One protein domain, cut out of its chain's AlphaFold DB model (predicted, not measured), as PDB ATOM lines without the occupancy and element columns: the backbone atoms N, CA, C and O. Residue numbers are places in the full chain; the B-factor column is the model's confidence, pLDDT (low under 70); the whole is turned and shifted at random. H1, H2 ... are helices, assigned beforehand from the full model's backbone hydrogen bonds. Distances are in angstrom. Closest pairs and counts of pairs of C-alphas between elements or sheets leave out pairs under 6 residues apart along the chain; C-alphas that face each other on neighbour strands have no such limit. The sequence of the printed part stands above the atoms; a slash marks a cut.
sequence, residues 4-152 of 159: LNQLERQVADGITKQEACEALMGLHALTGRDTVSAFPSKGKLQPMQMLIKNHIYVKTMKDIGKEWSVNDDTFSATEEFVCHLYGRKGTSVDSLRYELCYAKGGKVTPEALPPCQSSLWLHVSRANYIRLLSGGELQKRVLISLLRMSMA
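What this domain is: This is residues 4 to 152 of the 159 residues of an uncharacterized protein of Paramuricea clavata (UniProt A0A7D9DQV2). Short helices packed crosswise make the core: H4 lies between H2 and H5, H3 packs on H2 away from H7, and the long helix H7 reaches from H5 to the last turns of H2. H6 lies at one end of the longest axis, in contact with H5, and H8 lies at the other end, near H2; the short H1 touches no helix. The printed part has 149 residues with eight named helices, H1 to H8 in order, and no named strand, an all helix domain. It is compact, with a radius of gyration of the C-alphas of 15.3 A and spans of 46 by 35 by 28 A.

How they stand to each other: Start at H1, residues 4 to 8, and look on to H3, residues 45 to 51: the two are close but not clearly touching, with the closest C-alphas, Leu 7 and Gln 49, 7.7 A apart. Next find H2, residues 17 to 31, which touches H3 with residues 23 to 27 alone; the closest C-alphas, Leu 24 and Met 48, are 7.2 A apart, at a steep tilt of 58 degrees, opposite ways. H4, residues 55 to 63, touches H2 at C-alphas Ala 23 and Lys 62, their closest, 4.4 A apart, the same way at a tilt of 68 degrees, steep but only just. H3 and H4 only just touch, with 3 pairs of C-alphas within 8 A, and only at the corner by their link; Leu 51 and Tyr 57 have the closest C-alphas, 5.4 A apart. H5, residues 72 to 85, touches H4, with the closest C-alphas, Thr 60 and Thr 74, 5.7 A apart. H6, residues 93 to 103, touches residues 79 to 83 of H5 alone, the same way at a shallow tilt of 25 degrees; the closest C-alphas are Cys 83 and Val 93, 5.8 A apart. H7, residues 117 to 133, touches residues 25 to 30 of H2 alone, with C-alphas Ala 29 and Ala 127 the closest at 5.0 A. It also touches H5, with C-alphas Phe 75 and Trp 121 the closest at 7.3 A. H8, residues 139 to 151, is close to H2 but not clearly touching, about perpendicular at 85 degrees; their closest C-alphas, Met 25 and Leu 143, are 7.8 A apart. In each of the eight helices every O i to N i+4 pair is within hydrogen-bond range.

Where its parts are: Find C-alpha 4 at (-1.929, 39.606, 38.934), where H1 begins. H2 is 20.3 A long from first to last C-alpha and H5 is 19.5 A. Find C-alpha 117 at (-24.217, 16.043, 51.026); from there H7 runs 24.2 A to C-alpha 133. H8 ends at C-alpha 151, (1.955, 32.292, 36.254).

The domain as a whole: The C-alphas farthest apart, Gly 105 and Glu 137, are 49.0 A apart. The printed part has no cut; the links H2 to H3 and H6 to H7 are long, 13 residues each. Confidence is under 70 at residues 4 to 10 and 135 to 152.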
ATOM      1  N   LEU A   4      -1.969  39.276  37.508       56.91
ATOM      2  CA  LEU A   4      -1.929  39.606  38.934       56.91
ATOM      3  C   LEU A   4      -2.622  40.939  39.229       56.91
ATOM      4  O   LEU A   4      -3.503  40.978  40.079       56.91
ATOM      5  N   ASN A   5      -2.332  41.988  38.456       59.56
ATOM      6  CA  ASN A   5      -2.970  43.295  38.646       59.56
ATOM      7  C   ASN A   5      -4.485  43.242  38.381       59.56
ATOM      8  O   ASN A   5      -5.239  44.066  38.890       59.56
ATOM      9  N   GLN A   6      -4.950  42.289  37.567       67.50
ATOM     10  CA  GLN A   6      -6.376  42.075  37.323       67.50
ATOM     11  C   GLN A   6      -7.050  41.308  38.469       67.50
ATOM     12  O   GLN A   6      -8.207  41.582  38.771       67.50
ATOM     13  N   LEU A   7      -6.335  40.386  39.121       63.94
ATOM     14  CA  LEU A   7      -6.812  39.670  40.304       63.94
ATOM     15  C   LEU A   7      -6.839  40.563  41.543       63.94
ATOM     16  O   LEU A   7      -7.821  40.521  42.270       63.94
ATOM     17  N   GLU A   8      -5.827  41.412  41.747       65.56
ATOM     18  CA  GLU A   8      -5.809  42.380  42.854       65.56
ATOM     19  C   GLU A   8      -7.015  43.330  42.801       65.56
ATOM     20  O   GLU A   8      -7.597  43.634  43.833       65.56
ATOM     21  N   ARG A   9      -7.462  43.716  41.599       66.56
ATOM     22  CA  ARG A   9      -8.685  44.517  41.393       66.56
ATOM     23  C   ARG A   9      -9.991  43.755  41.634       66.56
ATOM     24  O   ARG A   9     -11.048  44.370  41.662       66.56
ATOM     25  N   GLN A  10      -9.941  42.426  41.694       69.94
ATOM     26  CA  GLN A  10     -11.110  41.567  41.904       69.94
ATOM     27  C   GLN A  10     -11.271  41.133  43.360       69.94
ATOM     28  O   GLN A  10     -12.281  40.506  43.675       69.94
ATOM     29  N   VAL A  11     -10.290  41.414  44.215       76.94
ATOM     30  CA  VAL A  11     -10.399  41.181  45.653       76.94
ATOM     31  C   VAL A  11     -11.446  42.146  46.209       76.94
ATOM     32  O   VAL A  11     -11.394  43.333  45.899       76.94
ATOM     33  N   ALA A  12     -12.411  41.644  46.982       77.88
ATOM     34  CA  ALA A  12     -13.410  42.502  47.610       77.88
ATOM     35  C   ALA A  12     -12.745  43.489  48.582       77.88
ATOM     36  O   ALA A  12     -11.781  43.141  49.274       77.88
ATOM     37  N   ASP A  13     -13.280  44.708  48.632       80.00
ATOM     38  CA  ASP A  13     -12.768  45.770  49.493       80.00
ATOM     39  C   ASP A  13     -12.713  45.303  50.954       80.00
ATOM     40  O   ASP A  13     -13.670  44.756  51.495       80.00
ATOM     41  N   GLY A  14     -11.567  45.504  51.602       82.81
ATOM     42  CA  GLY A  14     -11.360  45.125  53.002       82.81
ATOM     43  C   GLY A  14     -10.837  43.704  53.240       82.81
ATOM     44  O   GLY A  14     -10.507  43.392  54.379       82.81
ATOM     45  N   ILE A  15     -10.685  42.855  52.213       87.38
ATOM     46  CA  ILE A  15      -9.941  41.588  52.357       87.38
ATOM     47  C   ILE A  15      -8.444  41.890  52.304       87.38
ATOM     48  O   ILE A  15      -7.914  42.339  51.284       87.38
ATOM     49  N   THR A  16      -7.727  41.615  53.394       88.62
ATOM     50  CA  THR A  16      -6.273  41.818  53.407       88.62
ATOM     51  C   THR A  16      -5.547  40.732  52.603       88.62
ATOM     52  O   THR A  16      -6.029  39.607  52.445       88.62
ATOM     53  N   LYS A  17      -4.323  41.023  52.137       84.69
ATOM     54  CA  LYS A  17      -3.479  40.027  51.444       84.69
ATOM     55  C   LYS A  17      -3.246  38.775  52.296       84.69
ATOM     56  O   LYS A  17      -3.219  37.670  51.764       84.69
ATOM     57  N   GLN A  18      -3.100  38.952  53.609       87.12
ATOM     58  CA  GLN A  18      -2.892  37.853  54.548       87.12
ATOM     59  C   GLN A  18      -4.122  36.943  54.624       87.12
ATOM     60  O   GLN A  18      -3.996  35.727  54.510       87.12
ATOM     61  N   GLU A  19      -5.316  37.522  54.734       90.25
ATOM     62  CA  GLU A  19      -6.561  36.753  54.778       90.25
ATOM     63  C   GLU A  19      -6.831  36.006  53.480       90.25
ATOM     64  O   GLU A  19      -7.249  34.849  53.513       90.25
ATOM     65  N   ALA A  20      -6.541  36.639  52.341       88.88
ATOM     66  CA  ALA A  20      -6.612  35.977  51.050       88.88
ATOM     67  C   ALA A  20      -5.653  34.776  50.999       88.88
ATOM     68  O   ALA A  20      -6.071  33.683  50.625       88.88
ATOM     69  N   CYS A  21      -4.396  34.934  51.425       88.25
ATOM     70  CA  CYS A  21      -3.432  33.831  51.484       88.25
ATOM     71  C   CYS A  21      -3.912  32.683  52.380       88.25
ATOM     72  O   CYS A  21      -3.839  31.527  51.972       88.25
ATOM     73  N   GLU A  22      -4.431  32.978  53.570       90.00
ATOM     74  CA  GLU A  22      -4.953  31.958  54.486       90.00
ATOM     75  C   GLU A  22      -6.146  31.203  53.902       90.00
ATOM     76  O   GLU A  22      -6.165  29.969  53.915       90.00
ATOM     77  N   ALA A  23      -7.094  31.931  53.314       92.94
ATOM     78  CA  ALA A  23      -8.251  31.348  52.654       92.94
ATOM     79  C   ALA A  23      -7.850  30.483  51.448       92.94
ATOM     80  O   ALA A  23      -8.404  29.405  51.240       92.94
ATOM     81  N   LEU A  24      -6.846  30.904  50.672       91.12
ATOM     82  CA  LEU A  24      -6.328  30.124  49.545       91.12
ATOM     83  C   LEU A  24      -5.749  28.777  49.983       91.12
ATOM     84  O   LEU A  24      -5.829  27.809  49.227       91.12
ATOM     85  N   MET A  25      -5.201  28.683  51.196       88.94
ATOM     86  CA  MET A  25      -4.704  27.413  51.726       88.94
ATOM     87  C   MET A  25      -5.844  26.442  52.044       88.94
ATOM     88  O   MET A  25      -5.735  25.260  51.712       88.94
ATOM     89  N   GLY A  26      -6.939  26.925  52.637       92.38
ATOM     90  CA  GLY A  26      -8.145  26.116  52.836       92.38
ATOM     91  C   GLY A  26      -8.776  25.699  51.511       92.38
ATOM     92  O   GLY A  26      -9.069  24.522  51.299       92.38
ATOM     93  N   LEU A  27      -8.865  26.629  50.557       93.12
ATOM     94  CA  LEU A  27      -9.386  26.339  49.227       93.12
ATOM     95  C   LEU A  27      -8.534  25.318  48.472       93.12
ATOM     96  O   LEU A  27      -9.073  24.465  47.770       93.12
ATOM     97  N   HIS A  28      -7.209  25.388  48.593       89.06
ATOM     98  CA  HIS A  28      -6.321  24.411  47.975       89.06
ATOM     99  C   HIS A  28      -6.537  23.007  48.550       89.06
ATOM    100  O   HIS A  28      -6.575  22.046  47.783       89.06
ATOM    101  N   ALA A  29      -6.712  22.893  49.870       90.88
ATOM    102  CA  ALA A  29      -7.029  21.620  50.507       90.88
ATOM    103  C   ALA A  29      -8.377  21.060  50.024       90.88
ATOM    104  O   ALA A  29      -8.483  19.856  49.815       90.88
ATOM    105  N   LEU A  30      -9.368  21.931  49.807       93.06
ATOM    106  CA  LEU A  30     -10.709  21.557  49.358       93.06
ATOM    107  C   LEU A  30     -10.761  21.191  47.864       93.06
ATOM    108  O   LEU A  30     -11.305  20.173  47.475       93.06
ATOM    109  N   THR A  31     -10.179  22.003  46.984       89.06
ATOM    110  CA  THR A  31     -10.347  21.853  45.522       89.06
ATOM    111  C   THR A  31      -9.414  20.829  44.874       89.06
ATOM    112  O   THR A  31      -9.469  20.634  43.659       89.06
ATOM    113  N   GLY A  32      -8.567  20.167  45.663       70.69
ATOM    114  CA  GLY A  32      -7.728  19.068  45.201       70.69
ATOM    115  C   GLY A  32      -6.249  19.266  45.527       70.69
ATOM    116  O   GLY A  32      -5.539  20.076  44.910       70.69
ATOM    117  N   ARG A  33      -5.801  18.439  46.471       70.12
ATOM    118  CA  ARG A  33      -4.423  17.973  46.677       70.12
ATOM    119  C   ARG A  33      -4.407  16.496  46.278       70.12
ATOM    120  O   ARG A  33      -5.460  15.882  46.328       70.12
ATOM    121  N   ASP A  34      -3.267  15.880  46.002       75.12
ATOM    122  CA  ASP A  34      -3.205  14.446  45.640       75.12
ATOM    123  C   ASP A  34      -3.912  13.509  46.651       75.12
ATOM    124  O   ASP A  34      -4.311  12.396  46.326       75.12
ATOM    125  N   THR A  35      -4.126  13.982  47.885       76.50
ATOM    126  CA  THR A  35      -4.799  13.277  48.985       76.50
ATOM    127  C   THR A  35      -6.292  13.606  49.163       76.50
ATOM    128  O   THR A  35      -6.954  12.990  49.999       76.50
ATOM    129  N   VAL A  36      -6.841  14.592  48.446       83.12
ATOM    130  CA  VAL A  36      -8.255  15.015  48.499       83.12
ATOM    131  C   VAL A  36      -8.794  15.034  47.071       83.12
ATOM    132  O   VAL A  36      -8.180  15.629  46.192       83.12
ATOM    133  N   SER A  37      -9.934  14.384  46.822       84.25
ATOM    134  CA  SER A  37     -10.524  14.348  45.478       84.25
ATOM    135  C   SER A  37     -10.732  15.757  44.915       84.25
ATOM    136  O   SER A  37     -10.952  16.700  45.663       84.25
ATOM    137  N   ALA A  38     -10.668  15.925  43.598       87.31
ATOM    138  CA  ALA A  38     -11.024  17.194  42.967       87.31
ATOM    139  C   ALA A  38     -12.529  17.239  42.660       87.31
ATOM    140  O   ALA A  38     -13.154  16.204  42.421       87.31
ATOM    141  N   PHE A  39     -13.103  18.442  42.604       91.00
ATOM    142  CA  PHE A  39     -14.443  18.628  42.049       91.00
ATOM    143  C   PHE A  39     -14.390  18.475  40.518       91.00
ATOM    144  O   PHE A  39     -13.665  19.234  39.864       91.00
ATOM    145  N   PRO A  40     -15.137  17.527  39.923       87.19
ATOM    146  CA  PRO A  40     -15.079  17.287  38.488       87.19
ATOM    147  C   PRO A  40     -15.416  18.541  37.684       87.19
ATOM    148  O   PRO A  40     -16.333  19.290  38.012       87.19
ATOM    149  N   SER A  41     -14.661  18.782  36.613       84.56
ATOM    150  CA  SER A  41     -14.861  19.933  35.720       84.56
ATOM    151  C   SER A  41     -14.726  21.312  36.394       84.56
ATOM    152  O   SER A  41     -15.035  22.328  35.771       84.56
ATOM    153  N   LYS A  42     -14.261  21.382  37.651       88.31
ATOM    154  CA  LYS A  42     -13.994  22.633  38.370       88.31
ATOM    155  C   LYS A  42     -12.486  22.824  38.501       88.31
ATOM    156  O   LYS A  42     -11.832  22.219  39.343       88.31
ATOM    157  N   GLY A  43     -11.918  23.672  37.643       83.94
ATOM    158  CA  GLY A  43     -10.516  24.088  37.767       83.94
ATOM    159  C   GLY A  43     -10.277  24.942  39.020       83.94
ATOM    160  O   GLY A  43     -11.221  25.333  39.693       83.94
ATOM    161  N   LYS A  44      -9.020  25.300  39.317       85.19
ATOM    162  CA  LYS A  44      -8.659  26.108  40.509       85.19
ATOM    163  C   LYS A  44      -8.973  27.603  40.371       85.19
ATOM    164  O   LYS A  44      -9.188  28.286  41.366       85.19
ATOM    165  N   LEU A  45      -9.001  28.121  39.142       86.88
ATOM    166  CA  LEU A  45      -9.141  29.558  38.889       86.88
ATOM    167  C   LEU A  45     -10.528  30.093  39.268       86.88
ATOM    168  O   LEU A  45     -10.626  31.101  39.961       86.88
ATOM    169  N   GLN A  46     -11.591  29.412  38.835       89.88
ATOM    170  CA  GLN A  46     -12.971  29.790  39.144       89.88
ATOM    171  C   GLN A  46     -13.246  29.862  40.662       89.88
ATOM    172  O   GLN A  46     -13.646  30.930  41.127       89.88
ATOM    173  N   PRO A  47     -12.999  28.806  41.464       92.69
ATOM    174  CA  PRO A  47     -13.227  28.851  42.904       92.69
ATOM    175  C   PRO A  47     -12.346  29.896  43.600       92.69
ATOM    176  O   PRO A  47     -12.805  30.548  44.531       92.69
ATOM    177  N   MET A  48     -11.117  30.126  43.121       91.69
ATOM    178  CA  MET A  48     -10.240  31.182  43.636       91.69
ATOM    179  C   MET A  48     -10.828  32.581  43.411       91.69
ATOM    180  O   MET A  48     -10.852  33.397  44.327       91.69
ATOM    181  N   GLN A  49     -11.333  32.861  42.206       90.50
ATOM    182  CA  GLN A  49     -11.979  34.137  41.888       90.50
ATOM    183  C   GLN A  49     -13.273  34.343  42.677       90.50
ATOM    184  O   GLN A  49     -13.581  35.471  43.051       90.50
ATOM    185  N   MET A  50     -14.037  33.275  42.918       93.06
ATOM    186  CA  MET A  50     -15.236  33.331  43.755       93.06
ATOM    187  C   MET A  50     -14.889  33.616  45.216       93.06
ATOM    188  O   MET A  50     -15.558  34.425  45.853       93.06
ATOM    189  N   LEU A  51     -13.833  32.975  45.724       93.38
ATOM    190  CA  LEU A  51     -13.358  33.131  47.091       93.38
ATOM    191  C   LEU A  51     -13.001  34.586  47.400       93.38
ATOM    192  O   LEU A  51     -13.566  35.175  48.311       93.38
ATOM    193  N   ILE A  52     -12.106  35.188  46.611       89.69
ATOM    194  CA  ILE A  52     -11.584  36.538  46.885       89.69
ATOM    195  C   ILE A  52     -12.628  37.654  46.731       89.69
ATOM    196  O   ILE A  52     -12.348  38.790  47.087       89.69
ATOM    197  N   LYS A  53     -13.819  37.349  46.204       91.62
ATOM    198  CA  LYS A  53     -14.933  38.295  46.032       91.62
ATOM    199  C   LYS A  53     -15.964  38.236  47.160       91.62
ATOM    200  O   LYS A  53     -16.932  38.990  47.121       91.62
ATOM    201  N   ASN A  54     -15.815  37.325  48.123       92.88
ATOM    202  CA  ASN A  54     -16.811  37.105  49.167       92.88
ATOM    203  C   ASN A  54     -16.148  36.876  50.533       92.88
ATOM    204  O   ASN A  54     -15.489  35.860  50.754       92.88
ATOM    205  N   HIS A  55     -16.384  37.795  51.474       94.12
ATOM    206  CA  HIS A  55     -15.852  37.719  52.838       94.12
ATOM    207  C   HIS A  55     -16.295  36.463  53.594       94.12
ATOM    208  O   HIS A  55     -15.510  35.922  54.370       94.12
ATOM    209  N   ILE A  56     -17.517  35.978  53.348       93.94
ATOM    210  CA  ILE A  56     -18.023  34.746  53.963       93.94
ATOM    211  C   ILE A  56     -17.159  33.580  53.498       93.94
ATOM    212  O   ILE A  56     -16.613  32.862  54.325       93.94
ATOM    213  N   TYR A  57     -16.927  33.453  52.188       95.69
ATOM    214  CA  TYR A  57     -16.095  32.377  51.650       95.69
ATOM    215  C   TYR A  57     -14.648  32.486  52.136       95.69
ATOM    216  O   TYR A  57     -14.050  31.469  52.479       95.69
ATOM    217  N   VAL A  58     -14.086  33.698  52.226       95.88
ATOM    218  CA  VAL A  58     -12.747  33.901  52.805       95.88
ATOM    219  C   VAL A  58     -12.696  33.413  54.244       95.88
ATOM    220  O   VAL A  58     -11.803  32.637  54.584       95.88
ATOM    221  N   LYS A  59     -13.659  33.808  55.081       96.06
ATOM    222  CA  LYS A  59     -13.742  33.349  56.469       96.06
ATOM    223  C   LYS A  59     -13.880  31.826  56.544       96.06
ATOM    224  O   LYS A  59     -13.076  31.190  57.214       96.06
ATOM    225  N   THR A  60     -14.822  31.239  55.810       96.69
ATOM    226  CA  THR A  60     -15.060  29.790  55.798       96.69
ATOM    227  C   THR A  60     -13.813  29.013  55.391       96.69
ATOM    228  O   THR A  60     -13.419  28.079  56.082       96.69
ATOM    229  N   MET A  61     -13.129  29.418  54.316       96.19
ATOM    230  CA  MET A  61     -11.913  28.728  53.876       96.19
ATOM    231  C   MET A  61     -10.742  28.937  54.843       96.19
ATOM    232  O   MET A  61      -9.904  28.048  54.969       96.19
ATOM    233  N   LYS A  62     -10.675  30.070  55.557       94.62
ATOM    234  CA  LYS A  62      -9.715  30.252  56.658       94.62
ATOM    235  C   LYS A  62      -9.983  29.279  57.803       94.62
ATOM    236  O   LYS A  62      -9.029  28.859  58.450       94.62
ATOM    237  N   ASP A  63     -11.249  28.967  58.071       95.50
ATOM    238  CA  ASP A  63     -11.661  28.107  59.182       95.50
ATOM    239  C   ASP A  63     -11.354  26.614  58.918       95.50
ATOM    240  O   ASP A  63     -11.137  25.853  59.863       95.50
ATOM    241  N   ILE A  64     -11.185  26.209  57.650       95.06
ATOM    242  CA  ILE A  64     -10.723  24.862  57.281       95.06
ATOM    243  C   ILE A  64      -9.327  24.577  57.860       95.06
ATOM    244  O   ILE A  64      -8.331  25.226  57.533       95.06
ATOM    245  N   GLY A  65      -9.252  23.531  58.677       92.56
ATOM    246  CA  GLY A  65      -8.051  23.013  59.322       92.56
ATOM    247  C   GLY A  65      -7.584  23.804  60.542       92.56
ATOM    248  O   GLY A  65      -6.433  23.637  60.942       92.56
ATOM    249  N   LYS A  66      -8.442  24.656  61.122       91.81
ATOM    250  CA  LYS A  66      -8.192  25.284  62.434       91.81
ATOM    251  C   LYS A  66      -8.489  24.352  63.605       91.81
ATOM    252  O   LYS A  66      -7.803  24.413  64.619       91.81
ATOM    253  N   GLU A  67      -9.489  23.494  63.450       93.56
ATOM    254  CA  GLU A  67      -9.943  22.546  64.466       93.56
ATOM    255  C   GLU A  67      -9.943  21.123  63.903       93.56
ATOM    256  O   GLU A  67      -9.950  20.918  62.688       93.56
ATOM    257  N   TRP A  68      -9.923  20.119  64.783       92.56
ATOM    258  CA  TRP A  68      -9.915  18.707  64.380       92.56
ATOM    259  C   TRP A  68     -11.209  18.279  63.684       92.56
ATOM    260  O   TRP A  68     -11.172  17.471  62.754       92.56
ATOM    261  N   SER A  69     -12.336  18.843  64.108       94.94
ATOM    262  CA  SER A  69     -13.666  18.591  63.561       94.94
ATOM    263  C   SER A  69     -14.179  19.803  62.795       94.94
ATOM    264  O   SER A  69     -13.940  20.941  63.185       94.94
ATOM    265  N   VAL A  70     -14.930  19.552  61.726       96.75
ATOM    266  CA  VAL A  70     -15.660  20.599  61.005       96.75
ATOM    267  C   VAL A  70     -16.985  20.818  61.729       96.75
ATOM    268  O   VAL A  70     -17.730  19.860  61.916       96.75
ATOM    269  N   ASN A  71     -17.263  22.051  62.153       96.38
ATOM    270  CA  ASN A  71     -18.561  22.404  62.727       96.38
ATOM    271  C   ASN A  71     -19.615  22.660  61.635       96.38
ATOM    272  O   ASN A  71     -19.277  22.905  60.470       96.38
ATOM    273  N   ASP A  72     -20.886  22.624  62.029       96.38
ATOM    274  CA  ASP A  72     -22.020  22.736  61.108       96.38
ATOM    275  C   ASP A  72     -22.030  24.067  60.342       96.38
ATOM    276  O   ASP A  72     -22.304  24.073  59.144       96.38
ATOM    277  N   ASP A  73     -21.640  25.177  60.975       96.00
ATOM    278  CA  ASP A  73     -21.562  26.491  60.321       96.00
ATOM    279  C   ASP A  73     -20.515  26.510  59.196       96.00
ATOM    280  O   ASP A  73     -20.759  27.004  58.090       96.00
ATOM    281  N   THR A  74     -19.334  25.942  59.456       96.62
ATOM    282  CA  THR A  74     -18.249  25.838  58.471       96.62
ATOM    283  C   THR A  74     -18.656  24.916  57.333       96.62
ATOM    284  O   THR A  74     -18.395  25.225  56.165       96.62
ATOM    285  N   PHE A  75     -19.314  23.800  57.651       97.88
ATOM    286  CA  PHE A  75     -19.820  22.889  56.638       97.88
ATOM    287  C   PHE A  75     -20.904  23.543  55.781       97.88
ATOM    288  O   PHE A  75     -20.775  23.537  54.562       97.88
ATOM    289  N   SER A  76     -21.905  24.176  56.392       97.31
ATOM    290  CA  SER A  76     -23.014  24.833  55.692       97.31
ATOM    291  C   SER A  76     -22.523  25.944  54.758       97.31
ATOM    292  O   SER A  76     -22.895  25.989  53.585       97.31
ATOM    293  N   ALA A  77     -21.588  26.784  55.213       97.00
ATOM    294  CA  ALA A  77     -20.992  27.809  54.356       97.00
ATOM    295  C   ALA A  77     -20.116  27.212  53.233       97.00
ATOM    296  O   ALA A  77     -20.031  27.770  52.134       97.00
ATOM    297  N   THR A  78     -19.478  26.061  53.477       97.38
ATOM    298  CA  THR A  78     -18.744  25.321  52.438       97.38
ATOM    299  C   THR A  78     -19.704  24.694  51.424       97.38
ATOM    300  O   THR A  78     -19.426  24.707  50.225       97.38
ATOM    301  N   GLU A  79     -20.852  24.191  51.873       97.81
ATOM    302  CA  GLU A  79     -21.920  23.665  51.025       97.81
ATOM    303  C   GLU A  79     -22.493  24.756  50.116       97.81
ATOM    304  O   GLU A  79     -22.616  24.543  48.908       97.81
ATOM    305  N   GLU A  80     -22.725  25.958  50.649       97.38
ATOM    306  CA  GLU A  80     -23.147  27.116  49.858       97.38
ATOM    307  C   GLU A  80     -22.103  27.502  48.801       97.38
ATOM    308  O   GLU A  80     -22.431  27.732  47.630       97.38
ATOM    309  N   PHE A  81     -20.822  27.517  49.187       97.25
ATOM    310  CA  PHE A  81     -19.720  27.751  48.258       97.25
ATOM    311  C   PHE A  81     -19.710  26.722  47.117       97.25
ATOM    312  O   PHE A  81     -19.566  27.092  45.948       97.25
ATOM    313  N   VAL A  82     -19.895  25.435  47.433       96.69
ATOM    314  CA  VAL A  82     -19.956  24.366  46.429       96.69
ATOM    315  C   VAL A  82     -21.188  24.522  45.546       96.69
ATOM    316  O   VAL A  82     -21.056  24.432  44.329       96.69
ATOM    317  N   CYS A  83     -22.361  24.842  46.089       96.44
ATOM    318  CA  CYS A  83     -23.541  25.120  45.269       96.44
ATOM    319  C   CYS A  83     -23.247  26.223  44.243       96.44
ATOM    320  O   CYS A  83     -23.446  26.047  43.033       96.44
ATOM    321  N   HIS A  84     -22.663  27.328  44.711       95.75
ATOM    322  CA  HIS A  84     -22.305  28.456  43.863       95.75
ATOM    323  C   HIS A  84     -21.267  28.062  42.799       95.75
ATOM    324  O   HIS A  84     -21.363  28.497  41.649       95.75
ATOM    325  N   LEU A  85     -20.328  27.165  43.123       95.19
ATOM    326  CA  LEU A  85     -19.331  26.641  42.181       95.19
ATOM    327  C   LEU A  85     -19.977  25.814  41.054       95.19
ATOM    328  O   LEU A  85     -19.480  25.771  39.921       95.19
ATOM    329  N   TYR A  86     -21.116  25.183  41.339       93.75
ATOM    330  CA  TYR A  86     -21.940  24.465  40.365       93.75
ATOM    331  C   TYR A  86     -23.018  25.336  39.702       93.75
ATOM    332  O   TYR A  86     -23.792  24.836  38.890       93.75
ATOM    333  N   GLY A  87     -22.984  26.652  39.929       89.94
ATOM    334  CA  GLY A  87     -23.716  27.638  39.135       89.94
ATOM    335  C   GLY A  87     -25.030  28.119  39.744       89.94
ATOM    336  O   GLY A  87     -25.731  28.892  39.091       89.94
ATOM    337  N   ARG A  88     -25.370  27.722  40.977       89.19
ATOM    338  CA  ARG A  88     -26.525  28.275  41.698       89.19
ATOM    339  C   ARG A  88     -26.182  28.591  43.142       89.19
ATOM    340  O   ARG A  88     -25.573  27.787  43.829       89.19
ATOM    341  N   LYS A  89     -26.622  29.750  43.625       87.00
ATOM    342  CA  LYS A  89     -26.607  30.027  45.064       87.00
ATOM    343  C   LYS A  89     -27.702  29.187  45.718       87.00
ATOM    344  O   LYS A  89     -28.836  29.207  45.250       87.00
ATOM    345  N   GLY A  90     -27.350  28.451  46.758       85.00
ATOM    346  CA  GLY A  90     -28.243  27.554  47.478       85.00
ATOM    347  C   GLY A  90     -27.521  26.990  48.690       85.00
ATOM    348  O   GLY A  90     -26.302  27.103  48.776       85.00
ATOM    349  N   THR A  91     -28.266  26.413  49.623       84.69
ATOM    350  CA  THR A  91     -27.726  25.914  50.897       84.69
ATOM    351  C   THR A  91     -27.567  24.398  50.935       84.69
ATOM    352  O   THR A  91     -26.998  23.887  51.887       84.69
ATOM    353  N   SER A  92     -28.062  23.679  49.921       95.50
ATOM    354  CA  SER A  92     -28.051  22.216  49.876       95.50
ATOM    355  C   SER A  92     -27.577  21.706  48.520       95.50
ATOM    356  O   SER A  92     -28.220  21.959  47.493       95.50
ATOM    357  N   VAL A  93     -26.488  20.931  48.509       96.38
ATOM    358  CA  VAL A  93     -26.009  20.300  47.271       96.38
ATOM    359  C   VAL A  93     -26.972  19.233  46.767       96.38
ATOM    360  O   VAL A  93     -27.104  19.078  45.559       96.38
ATOM    361  N   ASP A  94     -27.700  18.546  47.647       96.31
ATOM    362  CA  ASP A  94     -28.675  17.526  47.245       96.31
ATOM    363  C   ASP A  94     -29.874  18.139  46.517       96.31
ATOM    364  O   ASP A  94     -30.283  17.640  45.464       96.31
ATOM    365  N   SER A  95     -30.375  19.273  47.015       94.81
ATOM    366  CA  SER A  95     -31.427  20.037  46.331       94.81
ATOM    367  C   SER A  95     -30.944  20.512  44.958       94.81
ATOM    368  O   SER A  95     -31.620  20.310  43.950       94.81
ATOM    369  N   LEU A  96     -29.714  21.036  44.884       94.88
ATOM    370  CA  LEU A  96     -29.114  21.456  43.619       94.88
ATOM    371  C   LEU A  96     -28.919  20.285  42.642       94.88
ATOM    372  O   LEU A  96     -29.153  20.435  41.443       94.88
ATOM    373  N   ARG A  97     -28.516  19.102  43.122       93.81
ATOM    374  CA  ARG A  97     -28.415  17.892  42.290       93.81
ATOM    375  C   ARG A  97     -29.761  17.550  41.671       93.81
ATOM    376  O   ARG A  97     -29.818  17.304  40.467       93.81
ATOM    377  N   TYR A  98     -30.823  17.550  42.476       92.06
ATOM    378  CA  TYR A  98     -32.174  17.284  41.996       92.06
ATOM    379  C   TYR A  98     -32.587  18.291  40.916       92.06
ATOM    380  O   TYR A  98     -32.985  17.886  39.824       92.06
ATOM    381  N   GLU A  99     -32.406  19.588  41.172       91.25
ATOM    382  CA  GLU A  99     -32.723  20.650  40.213       91.25
ATOM    383  C   GLU A  99     -31.955  20.509  38.895       91.25
ATOM    384  O   GLU A  99     -32.544  20.636  37.822       91.25
ATOM    385  N   LEU A 100     -30.647  20.241  38.950       90.56
ATOM    386  CA  LEU A 100     -29.814  20.088  37.754       90.56
ATOM    387  C   LEU A 100     -30.222  18.859  36.935       90.56
ATOM    388  O   LEU A 100     -30.298  18.945  35.707       90.56
ATOM    389  N   CYS A 101     -30.514  17.738  37.600       88.06
ATOM    390  CA  CYS A 101     -31.032  16.529  36.960       88.06
ATOM    391  C   CYS A 101     -32.387  16.777  36.296       88.06
ATOM    392  O   CYS A 101     -32.579  16.416  35.133       88.06
ATOM    393  N   TYR A 102     -33.306  17.423  37.013       86.94
ATOM    394  CA  TYR A 102     -34.647  17.717  36.525       86.94
ATOM    395  C   TYR A 102     -34.619  18.698  35.345       86.94
ATOM    396  O   TYR A 102     -35.181  18.414  34.289       86.94
ATOM    397  N   ALA A 103     -33.884  19.808  35.469       83.62
ATOM    398  CA  ALA A 103     -33.797  20.850  34.446       83.62
ATOM    399  C   ALA A 103     -33.224  20.355  33.106       83.62
ATOM    400  O   ALA A 103     -33.521  20.935  32.064       83.62
ATOM    401  N   LYS A 104     -32.416  19.286  33.108       78.31
ATOM    402  CA  LYS A 104     -31.880  18.666  31.881       78.31
ATOM    403  C   LYS A 104     -32.613  17.387  31.466       78.31
ATOM    404  O   LYS A 104     -32.082  16.618  30.663       78.31
ATOM    405  N   GLY A 105     -33.798  17.118  32.018       78.25
ATOM    406  CA  GLY A 105     -34.595  15.935  31.675       78.25
ATOM    407  C   GLY A 105     -33.851  14.616  31.912       78.25
ATOM    408  O   GLY A 105     -33.935  13.707  31.090       78.25
ATOM    409  N   GLY A 106     -33.043  14.540  32.976       75.81
ATOM    410  CA  GLY A 106     -32.255  13.356  33.336       75.81
ATOM    411  C   GLY A 106     -30.978  13.135  32.516       75.81
ATOM    412  O   GLY A 106     -30.211  12.229  32.824       75.81
ATOM    413  N   LYS A 107     -30.694  13.966  31.506       81.38
ATOM    414  CA  LYS A 107     -29.495  13.858  30.655       81.38
ATOM    415  C   LYS A 107     -28.343  14.708  31.202       81.38
ATOM    416  O   LYS A 107     -27.868  15.632  30.542       81.38
ATOM    417  N   VAL A 108     -27.916  14.434  32.435       85.31
ATOM    418  CA  VAL A 108     -26.765  15.107  33.064       85.31
ATOM    419  C   VAL A 108     -25.622  14.117  33.219       85.31
ATOM    420  O   VAL A 108     -25.817  13.026  33.746       85.31
ATOM    421  N   THR A 109     -24.422  14.501  32.788       87.75
ATOM    422  CA  THR A 109     -23.219  13.719  33.076       87.75
ATOM    423  C   THR A 109     -22.887  13.827  34.571       87.75
ATOM    424  O   THR A 109     -23.008  14.921  35.133       87.75
ATOM    425  N   PRO A 110     -22.479  12.743  35.251       85.12
ATOM    426  CA  PRO A 110     -22.183  12.778  36.685       85.12
ATOM    427  C   PRO A 110     -21.188  13.877  37.088       85.12
ATOM    428  O   PRO A 110     -21.331  14.476  38.150       85.12
ATOM    429  N   GLU A 111     -20.237  14.209  36.214       87.81
ATOM    430  CA  GLU A 111     -19.201  15.230  36.416       87.81
ATOM    431  C   GLU A 111     -19.747  16.664  36.409       87.81
ATOM    432  O   GLU A 111     -19.059  17.597  36.825       87.81
ATOM    433  N   ALA A 112     -20.964  16.869  35.903       88.25
ATOM    434  CA  ALA A 112     -21.638  18.161  35.927       88.25
ATOM    435  C   ALA A 112     -22.464  18.373  37.207       88.25
ATOM    436  O   ALA A 112     -22.981  19.474  37.413       88.25
ATOM    437  N   LEU A 113     -22.596  17.350  38.058       92.31
ATOM    438  CA  LEU A 113     -23.336  17.416  39.314       92.31
ATOM    439  C   LEU A 113     -22.389  17.679  40.494       92.31
ATOM    440  O   LEU A 113     -21.301  17.103  40.541       92.31
ATOM    441  N   PRO A 114     -22.799  18.492  41.487       94.19
ATOM    442  CA  PRO A 114     -22.064  18.573  42.745       94.19
ATOM    443  C   PRO A 114     -22.110  17.222  43.475       94.19
ATOM    444  O   PRO A 114     -23.004  16.417  43.199       94.19
ATOM    445  N   PRO A 115     -21.183  16.937  44.407       94.81
ATOM    446  CA  PRO A 115     -21.294  15.758  45.272       94.81
ATOM    447  C   PRO A 115     -22.623  15.768  46.044       94.81
ATOM    448  O   PRO A 115     -23.207  16.830  46.245       94.81
ATOM    449  N   CYS A 116     -23.106  14.605  46.487       95.44
ATOM    450  CA  CYS A 116     -24.187  14.579  47.477       95.44
ATOM    451  C   CYS A 116     -23.682  15.060  48.843       95.44
ATOM    452  O   CYS A 116     -22.470  15.046  49.087       95.44
ATOM    453  N   GLN A 117     -24.589  15.444  49.741       96.81
ATOM    454  CA  GLN A 117     -24.217  16.043  51.026       96.81
ATOM    455  C   GLN A 117     -23.289  15.136  51.850       96.81
ATOM    456  O   GLN A 117     -22.271  15.599  52.360       96.81
ATOM    457  N   SER A 118     -23.561  13.829  51.911       96.81
ATOM    458  CA  SER A 118     -22.713  12.872  52.638       96.81
ATOM    459  C   SER A 118     -21.304  12.752  52.048       96.81
ATOM    460  O   SER A 118     -20.315  12.703  52.783       96.81
ATOM    461  N   SER A 119     -21.186  12.766  50.716       95.88
ATOM    462  CA  SER A 119     -19.882  12.773  50.042       95.88
ATOM    463  C   SER A 119     -19.148  14.092  50.258       95.88
ATOM    464  O   SER A 119     -17.931  14.093  50.449       95.88
ATOM    465  N   LEU A 120     -19.879  15.210  50.251       97.00
ATOM    466  CA  LEU A 120     -19.315  16.520  50.533       97.00
ATOM    467  C   LEU A 120     -18.802  16.593  51.973       97.00
ATOM    468  O   LEU A 120     -17.682  17.044  52.173       97.00
ATOM    469  N   TRP A 121     -19.560  16.092  52.951       97.31
ATOM    470  CA  TRP A 121     -19.145  16.032  54.353       97.31
ATOM    471  C   TRP A 121     -17.797  15.335  54.510       97.31
ATOM    472  O   TRP A 121     -16.839  15.940  54.986       97.31
ATOM    473  N   LEU A 122     -17.678  14.105  54.002       96.25
ATOM    474  CA  LEU A 122     -16.429  13.342  54.063       96.25
ATOM    475  C   LEU A 122     -15.269  14.056  53.360       96.25
ATOM    476  O   LEU A 122     -14.134  14.036  53.842       96.25
ATOM    477  N   HIS A 123     -15.547  14.691  52.224       96.12
ATOM    478  CA  HIS A 123     -14.561  15.453  51.475       96.12
ATOM    479  C   HIS A 123     -14.072  16.683  52.265       96.12
ATOM    480  O   HIS A 123     -12.862  16.880  52.392       96.12
ATOM    481  N   VAL A 124     -14.981  17.463  52.863       96.81
ATOM    482  CA  VAL A 124     -14.648  18.633  53.693       96.81
ATOM    483  C   VAL A 124     -13.910  18.202  54.961       96.81
ATOM    484  O   VAL A 124     -12.879  18.788  55.288       96.81
ATOM    485  N   SER A 125     -14.348  17.132  55.634       96.25
ATOM    486  CA  SER A 125     -13.645  16.577  56.799       96.25
ATOM    487  C   SER A 125     -12.216  16.151  56.453       96.25
ATOM    488  O   SER A 125     -11.281  16.422  57.208       96.25
ATOM    489  N   ARG A 126     -12.011  15.526  55.286       95.06
ATOM    490  CA  ARG A 126     -10.672  15.146  54.823       95.06
ATOM    491  C   ARG A 126      -9.815  16.370  54.510       95.06
ATOM    492  O   ARG A 126      -8.657  16.412  54.925       95.06
ATOM    493  N   ALA A 127     -10.364  17.364  53.811       94.69
ATOM    494  CA  ALA A 127      -9.669  18.619  53.531       94.69
ATOM    495  C   ALA A 127      -9.247  19.328  54.830       94.69
ATOM    496  O   ALA A 127      -8.097  19.752  54.950       94.69
ATOM    497  N   ASN A 128     -10.143  19.369  55.821       95.06
ATOM    498  CA  ASN A 128      -9.898  19.907  57.155       95.06
ATOM    499  C   ASN A 128      -8.725  19.202  57.847       95.06
ATOM    500  O   ASN A 128      -7.752  19.850  58.229       95.06
ATOM    501  N   TYR A 129      -8.768  17.871  57.919       92.75
ATOM    502  CA  TYR A 129      -7.720  17.068  58.544       92.75
ATOM    503  C   TYR A 129      -6.350  17.270  57.883       92.75
ATOM    504  O   TYR A 129      -5.358  17.553  58.554       92.75
ATOM    505  N   ILE A 130      -6.286  17.194  56.549       89.06
ATOM    506  CA  ILE A 130      -5.034  17.384  55.803       89.06
ATOM    507  C   ILE A 130      -4.488  18.802  55.995       89.06
ATOM    508  O   ILE A 130      -3.272  18.985  56.122       89.06
ATOM    509  N   ARG A 131      -5.362  19.812  56.022       90.19
ATOM    510  CA  ARG A 131      -4.973  21.207  56.238       90.19
ATOM    511  C   ARG A 131      -4.438  21.441  57.648       90.19
ATOM    512  O   ARG A 131      -3.456  22.176  57.774       90.19
ATOM    513  N   LEU A 132      -5.042  20.816  58.656       90.56
ATOM    514  CA  LEU A 132      -4.600  20.877  60.048       90.56
ATOM    515  C   LEU A 132      -3.223  20.226  60.212       90.56
ATOM    516  O   LEU A 132      -2.289  20.871  60.683       90.56
ATOM    517  N   LEU A 133      -3.060  18.990  59.725       86.50
ATOM    518  CA  LEU A 133      -1.789  18.260  59.804       86.50
ATOM    519  C   LEU A 133      -0.639  18.942  59.065       86.50
ATOM    520  O   LEU A 133       0.521  18.767  59.427       86.50
ATOM    521  N   SER A 134      -0.936  19.684  57.998       76.75
ATOM    522  CA  SER A 134       0.119  20.256  57.159       76.75
ATOM    523  C   SER A 134       0.921  21.364  57.849       76.75
ATOM    524  O   SER A 134       2.006  21.664  57.354       76.75
ATOM    525  N   GLY A 135       0.443  21.940  58.965       66.12
ATOM    526  CA  GLY A 135       1.147  22.987  59.719       66.12
ATOM    527  C   GLY A 135       1.556  24.216  58.881       66.12
ATOM    528  O   GLY A 135       1.441  24.248  57.658       66.12
ATOM    529  N   GLY A 136       2.047  25.280  59.524       58.03
ATOM    530  CA  GLY A 136       2.459  26.508  58.817       58.03
ATOM    531  C   GLY A 136       3.720  26.362  57.945       58.03
ATOM    532  O   GLY A 136       4.004  27.219  57.106       58.03
ATOM    533  N   GLU A 137       4.489  25.285  58.110       50.59
ATOM    534  CA  GLU A 137       5.878  25.202  57.635       50.59
ATOM    535  C   GLU A 137       6.026  24.569  56.237       50.59
ATOM    536  O   GLU A 137       6.870  24.991  55.445       50.59
ATOM    537  N   LEU A 138       5.128  23.653  55.850       49.53
ATOM    538  CA  LEU A 138       5.076  23.093  54.488       49.53
ATOM    539  C   LEU A 138       4.439  24.052  53.459       49.53
ATOM    540  O   LEU A 138       4.588  23.863  52.248       49.53
ATOM    541  N   GLN A 139       3.755  25.108  53.911       52.84
ATOM    542  CA  GLN A 139       2.883  25.935  53.068       52.84
ATOM    543  C   GLN A 139       3.599  27.050  52.300       52.84
ATOM    544  O   GLN A 139       3.175  27.372  51.189       52.84
ATOM    545  N   LYS A 140       4.733  27.576  52.791       51.81
ATOM    546  CA  LYS A 140       5.517  28.584  52.044       51.81
ATOM    547  C   LYS A 140       5.970  28.052  50.679       51.81
ATOM    548  O   LYS A 140       5.917  28.772  49.688       51.81
ATOM    549  N   ARG A 141       6.356  26.773  50.601       48.88
ATOM    550  CA  ARG A 141       6.815  26.139  49.351       48.88
ATOM    551  C   ARG A 141       5.670  25.861  48.374       48.88
ATOM    552  O   ARG A 141       5.834  26.067  47.174       48.88
ATOM    553  N   VAL A 142       4.501  25.457  48.878       54.59
ATOM    554  CA  VAL A 142       3.318  25.153  48.052       54.59
ATOM    555  C   VAL A 142       2.625  26.427  47.564       54.59
ATOM    556  O   VAL A 142       2.224  26.477  46.407       54.59
ATOM    557  N   LEU A 143       2.554  27.486  48.378       54.00
ATOM    558  CA  LEU A 143       2.007  28.782  47.961       54.00
ATOM    559  C   LEU A 143       2.875  29.423  46.864       54.00
ATOM    560  O   LEU A 143       2.345  29.903  45.865       54.00
ATOM    561  N   ILE A 144       4.209  29.341  46.991       53.12
ATOM    562  CA  ILE A 144       5.151  29.751  45.934       53.12
ATOM    563  C   ILE A 144       4.963  28.895  44.671       53.12
ATOM    564  O   ILE A 144       4.987  29.436  43.568       53.12
ATOM    565  N   SER A 145       4.739  27.584  44.810       51.44
ATOM    566  CA  SER A 145       4.467  26.685  43.680       51.44
ATOM    567  C   SER A 145       3.139  27.006  42.981       51.44
ATOM    568  O   SER A 145       3.121  27.176  41.770       51.44
ATOM    569  N   LEU A 146       2.040  27.200  43.716       49.41
ATOM    570  CA  LEU A 146       0.723  27.534  43.158       49.41
ATOM    571  C   LEU A 146       0.696  28.922  42.506       49.41
ATOM    572  O   LEU A 146       0.114  29.079  41.432       49.41
ATOM    573  N   LEU A 147       1.371  29.913  43.098       53.34
ATOM    574  CA  LEU A 147       1.579  31.217  42.462       53.34
ATOM    575  C   LEU A 147       2.395  31.070  41.170       53.34
ATOM    576  O   LEU A 147       2.034  31.662  40.156       53.34
ATOM    577  N   ARG A 148       3.435  30.223  41.156       47.72
ATOM    578  CA  ARG A 148       4.225  29.920  39.949       47.72
ATOM    579  C   ARG A 148       3.438  29.141  38.890       47.72
ATOM    580  O   ARG A 148       3.579  29.454  37.717       47.72
ATOM    581  N   MET A 149       2.577  28.198  39.270       44.56
ATOM    582  CA  MET A 149       1.728  27.421  38.351       44.56
ATOM    583  C   MET A 149       0.551  28.233  37.793       44.56
ATOM    584  O   MET A 149       0.060  27.941  36.713       44.56
ATOM    585  N   SER A 150       0.098  29.271  38.499       44.41
ATOM    586  CA  SER A 150      -0.856  30.252  37.955       44.41
ATOM    587  C   SER A 150      -0.185  31.215  36.957       44.41
ATOM    588  O   SER A 150      -0.820  31.706  36.022       44.41
ATOM    589  N   MET A 151       1.122  31.455  37.129       42.28
ATOM    590  CA  MET A 151       1.955  32.292  36.254       42.28
ATOM    591  C   MET A 151       2.473  31.541  35.016       42.28
ATOM    592  O   MET A 151       2.578  32.133  33.945       42.28
ATOM    593  N   ALA A 152       2.770  30.247  35.144       37.69
ATOM    594  CA  ALA A 152       3.140  29.370  34.042       37.69
ATOM    595  C   ALA A 152       1.866  28.752  33.458       37.69
ATOM    596  O   ALA A 152       1.277  27.848  34.041       37.69
TER     597      ALA A 152